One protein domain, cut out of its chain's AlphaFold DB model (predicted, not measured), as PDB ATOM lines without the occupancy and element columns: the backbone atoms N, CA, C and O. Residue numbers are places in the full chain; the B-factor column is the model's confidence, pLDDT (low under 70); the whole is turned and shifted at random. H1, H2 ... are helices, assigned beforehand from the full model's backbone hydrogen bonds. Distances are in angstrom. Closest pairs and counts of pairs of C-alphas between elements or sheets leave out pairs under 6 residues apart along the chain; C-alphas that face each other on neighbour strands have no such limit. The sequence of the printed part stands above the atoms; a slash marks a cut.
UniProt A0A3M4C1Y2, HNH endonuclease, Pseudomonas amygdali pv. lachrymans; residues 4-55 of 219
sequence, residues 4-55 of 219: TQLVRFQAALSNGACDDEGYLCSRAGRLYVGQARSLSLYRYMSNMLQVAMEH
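What this domain is: This is residues 4 to 55 of the 219 residues of the protein "HNH endonuclease" of Pseudomonas amygdali pv. lachrymans (UniProt A0A3M4C1Y2). A short helix, H1, and a long one, H2, lie side by side as a lopsided helical hairpin, joined by a wide loop, residues 15 to 35, that swings out to one side and folds back. H1 covers part of H2, whose last residues run on past it. The 52 printed residues hold two named helices, H1 then H2, and no named strand; the class is all helix, with 24 residues, under half, in named elements. The whole is compact, with a radius of gyration of the C-alphas of 10.6 A, and elongated, spanning 33 by 19 by 17 A.

How they stand to each other: H1, residues 9 to 14, and H2, residues 36 to 53, form a helical hairpin, in which H2 touches H1 with residues 37 to 44 alone. Their closest C-alphas, those of Ala 12 and Ser 40, are 5.0 A apart. They run opposite ways at a shallow tilt of 21 degrees. In both, every O i to N i+4 pair is within hydrogen-bond range.

Where its parts are: H1 begins at C-alpha 9 (-13.981, 38.057, 5.573). H2, 25.7 A long, ends at C-alpha 53 (-19.376, 24.504, -3.764).

The domain as a whole: The two farthest C-alphas, of Ala 28 and His 55, are 33.0 A apart. The link is long, and the printed part has no cut. Residues 28 and 34 have pLDDT under 70.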
ATOM      1  N   THR A   4     -11.993  32.397   8.423       75.81
ATOM      2  CA  THR A   4     -11.199  33.629   8.561       75.81
ATOM      3  C   THR A   4     -10.291  33.911   7.357       75.81
ATOM      4  O   THR A   4      -9.885  35.052   7.134       75.81
ATOM      5  N   GLN A   5     -10.001  32.892   6.541       81.81
ATOM      6  CA  GLN A   5      -9.177  32.991   5.333       81.81
ATOM      7  C   GLN A   5     -10.010  33.275   4.072       81.81
ATOM      8  O   GLN A   5      -9.448  33.453   2.989       81.81
ATOM      9  N   LEU A   6     -11.346  33.337   4.182       80.94
ATOM     10  CA  LEU A   6     -12.221  33.665   3.058       80.94
ATOM     11  C   LEU A   6     -11.935  35.071   2.529       80.94
ATOM     12  O   LEU A   6     -11.870  36.062   3.265       80.94
ATOM     13  N   VAL A   7     -11.867  35.184   1.202       81.00
ATOM     14  CA  VAL A   7     -11.797  36.482   0.535       81.00
ATOM     15  C   VAL A   7     -13.010  37.312   0.973       81.00
ATOM     16  O   VAL A   7     -14.151  36.865   0.876       81.00
ATOM     17  N   ARG A   8     -12.768  38.549   1.425       85.31
ATOM     18  CA  ARG A   8     -13.765  39.493   1.983       85.31
ATOM     19  C   ARG A   8     -14.237  39.232   3.419       85.31
ATOM     20  O   ARG A   8     -14.999  40.071   3.896       85.31
ATOM     21  N   PHE A   9     -13.730  38.221   4.131       85.31
ATOM     22  CA  PHE A   9     -13.981  38.057   5.573       85.31
ATOM     23  C   PHE A   9     -13.644  39.337   6.353       85.31
ATOM     24  O   PHE A   9     -14.506  39.901   7.018       85.31
ATOM     25  N   GLN A  10     -12.445  39.900   6.154       87.44
ATOM     26  CA  GLN A  10     -12.027  41.112   6.869       87.44
ATOM     27  C   GLN A  10     -12.939  42.321   6.614       87.44
ATOM     28  O   GLN A  10     -13.167  43.132   7.506       87.44
ATOM     29  N   ALA A  11     -13.475  42.443   5.395       86.31
ATOM     30  CA  ALA A  11     -14.415  43.505   5.055       86.31
ATOM     31  C   ALA A  11     -15.800  43.252   5.670       86.31
ATOM     32  O   ALA A  11     -16.468  44.200   6.077       86.31
ATOM     33  N   ALA A  12     -16.246  41.995   5.744       87.00
ATOM     34  CA  ALA A  12     -17.478  41.633   6.436       87.00
ATOM     35  C   ALA A  12     -17.364  41.921   7.939       87.00
ATOM     36  O   ALA A  12     -18.230  42.607   8.481       87.00
ATOM     37  N   LEU A  13     -16.257  41.516   8.563       89.25
ATOM     38  CA  LEU A  13     -15.966  41.759   9.972       89.25
ATOM     39  C   LEU A  13     -15.906  43.259  10.291       89.25
ATOM     40  O   LEU A  13     -16.635  43.745  11.152       89.25
ATOM     41  N   SER A  14     -15.125  44.039   9.530       87.31
ATOM     42  CA  SER A  14     -14.976  45.484   9.771       87.31
ATOM     43  C   SER A  14     -16.281  46.269   9.620       87.31
ATOM     44  O   SER A  14     -16.425  47.349  10.186       87.31
ATOM     45  N   ASN A  15     -17.223  45.754   8.825       85.25
ATOM     46  CA  ASN A  15     -18.541  46.356   8.626       85.25
ATOM     47  C   ASN A  15     -19.627  45.740   9.531       85.25
ATOM     48  O   ASN A  15     -20.806  46.072   9.371       85.25
ATOM     49  N   GLY A  16     -19.265  44.839  10.454       85.06
ATOM     50  CA  GLY A  16     -20.187  44.164  11.372       85.06
ATOM     51  C   GLY A  16     -21.176  43.219  10.682       85.06
ATOM     52  O   GLY A  16     -22.297  43.038  11.154       85.06
ATOM     53  N   ALA A  17     -20.844  42.691   9.504       85.75
ATOM     54  CA  ALA A  17     -21.666  41.698   8.809       85.75
ATOM     55  C   ALA A  17     -21.527  40.295   9.426       85.75
ATOM     56  O   ALA A  17     -22.507  39.554   9.448       85.75
ATOM     57  N   CYS A  18     -20.349  39.969   9.956       87.75
ATOM     58  CA  CYS A  18     -20.078  38.746  10.702       87.75
ATOM     59  C   CYS A  18     -19.278  39.045  11.976       87.75
ATOM     60  O   CYS A  18     -18.719  40.138  12.104       87.75
ATOM     61  N   ASP A  19     -19.245  38.087  12.898       89.12
ATOM     62  CA  ASP A  19     -18.388  38.116  14.084       89.12
ATOM     63  C   ASP A  19     -16.987  37.539  13.806       89.12
ATOM     64  O   ASP A  19     -16.658  37.174  12.672       89.12
ATOM     65  N   ASP A  20     -16.155  37.492  14.850       88.06
ATOM     66  CA  ASP A  20     -14.771  37.003  14.788       88.06
ATOM     67  C   ASP A  20     -14.680  35.502  14.445       88.06
ATOM     68  O   ASP A  20     -13.649  35.040  13.956       88.06
ATOM     69  N   GLU A  21     -15.761  34.749  14.660       85.75
ATOM     70  CA  GLU A  21     -15.883  33.328  14.307       85.75
ATOM     71  C   GLU A  21     -16.451  33.137  12.884       85.75
ATOM     72  O   GLU A  21     -16.457  32.030  12.340       85.75
ATOM     73  N   GLY A  22     -16.874  34.230  12.240       82.81
ATOM     74  CA  GLY A  22     -17.401  34.268  10.881       82.81
ATOM     75  C   GLY A  22     -18.881  33.929  10.755       82.81
ATOM     76  O   GLY A  22     -19.366  33.786   9.623       82.81
ATOM     77  N   TYR A  23     -19.610  33.874  11.872       86.50
ATOM     78  CA  TYR A  23     -21.064  33.766  11.876       86.50
ATOM     79  C   TYR A  23     -21.708  35.102  11.524       86.50
ATOM     80  O   TYR A  23     -21.223  36.176  11.878       86.50
ATOM     81  N   LEU A  24     -22.833  35.044  10.811       86.31
ATOM     82  CA  LEU A  24     -23.586  36.241  10.458       86.31
ATOM     83  C   LEU A  24     -24.203  36.878  11.702       86.31
ATOM     84  O   LEU A  24     -24.904  36.225  12.473       86.31
ATOM     85  N   CYS A  25     -24.010  38.187  11.860       82.81
ATOM     86  CA  CYS A  25     -24.663  38.917  12.936       82.81
ATOM     87  C   CYS A  25     -26.156  39.089  12.619       82.81
ATOM     88  O   CYS A  25     -26.509  39.725  11.621       82.81
ATOM     89  N   SER A  26     -27.025  38.574  13.496       71.44
ATOM     90  CA  SER A  26     -28.479  38.704  13.358       71.44
ATOM     91  C   SER A  26     -28.923  40.170  13.283       71.44
ATOM     92  O   SER A  26     -28.359  41.057  13.935       71.44
ATOM     93  N   ARG A  27     -29.940  40.438  12.461       73.94
ATOM     94  CA  ARG A  27     -30.512  41.771  12.263       73.94
ATOM     95  C   ARG A  27     -31.982  41.658  11.874       73.94
ATOM     96  O   ARG A  27     -32.329  40.867  11.011       73.94
ATOM     97  N   ALA A  28     -32.808  42.535  12.436       67.25
ATOM     98  CA  ALA A  28     -34.191  42.695  12.004       67.25
ATOM     99  C   ALA A  28     -34.288  43.358  10.615       67.25
ATOM    100  O   ALA A  28     -33.638  44.378  10.341       67.25
ATOM    101  N   GLY A  29     -35.155  42.813   9.760       72.38
ATOM    102  CA  GLY A  29     -35.466  43.353   8.438       72.38
ATOM    103  C   GLY A  29     -34.491  42.928   7.334       72.38
ATOM    104  O   GLY A  29     -33.864  41.880   7.379       72.38
ATOM    105  N   ARG A  30     -34.384  43.746   6.281       75.56
ATOM    106  CA  ARG A  30     -33.725  43.353   5.022       75.56
ATOM    107  C   ARG A  30     -32.197  43.295   5.152       75.56
ATOM    108  O   ARG A  30     -31.558  44.314   5.432       75.56
ATOM    109  N   LEU A  31     -31.615  42.135   4.841       75.12
ATOM    110  CA  LEU A  31     -30.167  41.879   4.912       75.12
ATOM    111  C   LEU A  31     -29.366  42.663   3.864       75.12
ATOM    112  O   LEU A  31     -28.375  43.319   4.187       75.12
ATOM    113  N   TYR A  32     -29.835  42.666   2.617       74.56
ATOM    114  CA  TYR A  32     -29.127  43.262   1.477       74.56
ATOM    115  C   TYR A  32     -29.583  44.694   1.158       74.56
ATOM    116  O   TYR A  32     -29.725  45.074   0.000       74.56
ATOM    117  N   VAL A  33     -29.827  45.510   2.189       73.44
ATOM    118  CA  VAL A  33     -30.223  46.923   2.038       73.44
ATOM    119  C   VAL A  33     -29.259  47.839   2.793       73.44
ATOM    120  O   VAL A  33     -28.995  47.640   3.980       73.44
ATOM    121  N   GLY A  34     -28.753  48.864   2.099       69.06
ATOM    122  CA  GLY A  34     -27.776  49.830   2.617       69.06
ATOM    123  C   GLY A  34     -26.507  49.910   1.760       69.06
ATOM    124  O   GLY A  34     -26.482  49.384   0.650       69.06
ATOM    125  N   GLN A  35     -25.468  50.585   2.273       75.69
ATOM    126  CA  GLN A  35     -24.176  50.768   1.591       75.69
ATOM    127  C   GLN A  35     -23.138  49.693   1.989       75.69
ATOM    128  O   GLN A  35     -23.228  48.542   1.573       75.69
ATOM    129  N   ALA A  36     -22.119  50.054   2.776       75.56
ATOM    130  CA  ALA A  36     -20.899  49.257   2.928       75.56
ATOM    131  C   ALA A  36     -21.128  47.857   3.530       75.56
ATOM    132  O   ALA A  36     -20.516  46.886   3.080       75.56
ATOM    133  N   ARG A  37     -22.040  47.727   4.503       81.00
ATOM    134  CA  ARG A  37     -22.330  46.453   5.181       81.00
ATOM    135  C   ARG A  37     -23.043  45.440   4.286       81.00
ATOM    136  O   ARG A  37     -22.607  44.299   4.232       81.00
ATOM    137  N   SER A  38     -24.089  45.844   3.566       83.00
ATOM    138  CA  SER A  38     -24.842  44.955   2.661       83.00
ATOM    139  C   SER A  38     -23.979  44.471   1.498       83.00
ATOM    140  O   SER A  38     -24.020  43.292   1.157       83.00
ATOM    141  N   LEU A  39     -23.145  45.348   0.928       84.06
ATOM    142  CA  LEU A  39     -22.212  44.964  -0.133       84.06
ATOM    143  C   LEU A  39     -21.125  44.009   0.381       84.06
ATOM    144  O   LEU A  39     -20.773  43.048  -0.304       84.06
ATOM    145  N   SER A  40     -20.594  44.262   1.581       85.94
ATOM    146  CA  SER A  40     -19.594  43.383   2.200       85.94
ATOM    147  C   SER A  40     -20.186  42.019   2.542       85.94
ATOM    148  O   SER A  40     -19.565  41.007   2.229       85.94
ATOM    149  N   LEU A  41     -21.407  41.991   3.084       87.88
ATOM    150  CA  LEU A  41     -22.163  40.769   3.350       87.88
ATOM    151  C   LEU A  41     -22.397  39.968   2.065       87.88
ATOM    152  O   LEU A  41     -22.062  38.793   2.017       87.88
ATOM    153  N   TYR A  42     -22.907  40.609   1.010       87.56
ATOM    154  CA  TYR A  42     -23.166  39.948  -0.273       87.56
ATOM    155  C   TYR A  42     -21.912  39.293  -0.848       87.56
ATOM    156  O   TYR A  42     -21.939  38.126  -1.240       87.56
ATOM    157  N   ARG A  43     -20.790  40.020  -0.859       87.69
ATOM    158  CA  ARG A  43     -19.521  39.487  -1.364       87.69
ATOM    159  C   ARG A  43     -18.983  38.356  -0.489       87.69
ATOM    160  O   ARG A  43     -18.486  37.375  -1.026       87.69
ATOM    161  N   TYR A  44     -19.086  38.491   0.832       89.62
ATOM    162  CA  TYR A  44     -18.666  37.454   1.771       89.62
ATOM    163  C   TYR A  44     -19.486  36.172   1.604       89.62
ATOM    164  O   TYR A  44     -18.904  35.109   1.416       89.62
ATOM    165  N   MET A  45     -20.817  36.276   1.556       88.62
ATOM    166  CA  MET A  45     -21.714  35.133   1.360       88.62
ATOM    167  C   MET A  45     -21.532  34.473  -0.005       88.62
ATOM    168  O   MET A  45     -21.513  33.248  -0.094       88.62
ATOM    169  N   SER A  46     -21.331  35.265  -1.062       88.06
ATOM    170  CA  SER A  46     -21.060  34.729  -2.404       88.06
ATOM    171  C   SER A  46     -19.750  33.938  -2.439       88.06
ATOM    172  O   SER A  46     -19.719  32.841  -2.985       88.06
ATOM    173  N   ASN A  47     -18.687  34.450  -1.805       88.38
ATOM    174  CA  ASN A  47     -17.412  33.737  -1.701       88.38
ATOM    175  C   ASN A  47     -17.516  32.488  -0.820       88.38
ATOM    176  O   ASN A  47     -16.943  31.458  -1.159       88.38
ATOM    177  N   MET A  48     -18.251  32.561   0.293       88.25
ATOM    178  CA  MET A  48     -18.488  31.406   1.158       88.25
ATOM    179  C   MET A  48     -19.216  30.298   0.397       88.25
ATOM    180  O   MET A  48     -18.786  29.148   0.446       88.25
ATOM    181  N   LEU A  49     -20.267  30.649  -0.350       86.94
ATOM    182  CA  LEU A  49     -20.969  29.703  -1.207       86.94
ATOM    183  C   LEU A  49     -20.027  29.141  -2.277       86.94
ATOM    184  O   LEU A  49     -19.953  27.932  -2.425       86.94
ATOM    185  N   GLN A  50     -19.264  29.984  -2.977       87.69
ATOM    186  CA  GLN A  50     -18.322  29.531  -4.006       87.69
ATOM    187  C   GLN A  50     -17.324  28.497  -3.463       87.69
ATOM    188  O   GLN A  50     -17.155  27.441  -4.066       87.69
ATOM    189  N   VAL A  51     -16.711  28.774  -2.312       88.12
ATOM    190  CA  VAL A  51     -15.760  27.860  -1.661       88.12
ATOM    191  C   VAL A  51     -16.446  26.580  -1.190       88.12
ATOM    192  O   VAL A  51     -15.911  25.490  -1.380       88.12
ATOM    193  N   ALA A  52     -17.641  26.679  -0.602       85.31
ATOM    194  CA  ALA A  52     -18.402  25.503  -0.184       85.31
ATOM    195  C   ALA A  52     -18.766  24.603  -1.376       85.31
ATOM    196  O   ALA A  52     -18.832  23.382  -1.236       85.31
ATOM    197  N   MET A  53     -18.977  25.203  -2.549       87.06
ATOM    198  CA  MET A  53     -19.376  24.504  -3.764       87.06
ATOM    199  C   MET A  53     -18.200  23.928  -4.565       87.06
ATOM    200  O   MET A  53     -18.428  23.040  -5.380       87.06
ATOM    201  N   GLU A  54     -16.957  24.360  -4.325       86.44
ATOM    202  CA  GLU A  54     -15.764  23.927  -5.080       86.44
ATOM    203  C   GLU A  54     -15.548  22.403  -5.059       86.44
ATOM    204  O   GLU A  54     -15.064  21.814  -6.025       86.44
ATOM    205  N   HIS A  55     -15.940  21.750  -3.968       81.88
ATOM    206  CA  HIS A  55     -15.834  20.297  -3.801       81.88
ATOM    207  C   HIS A  55     -17.195  19.614  -3.635       81.88
ATOM    208  O   HIS A  55     -17.266  18.423  -3.325       81.88
TER     209      HIS A  55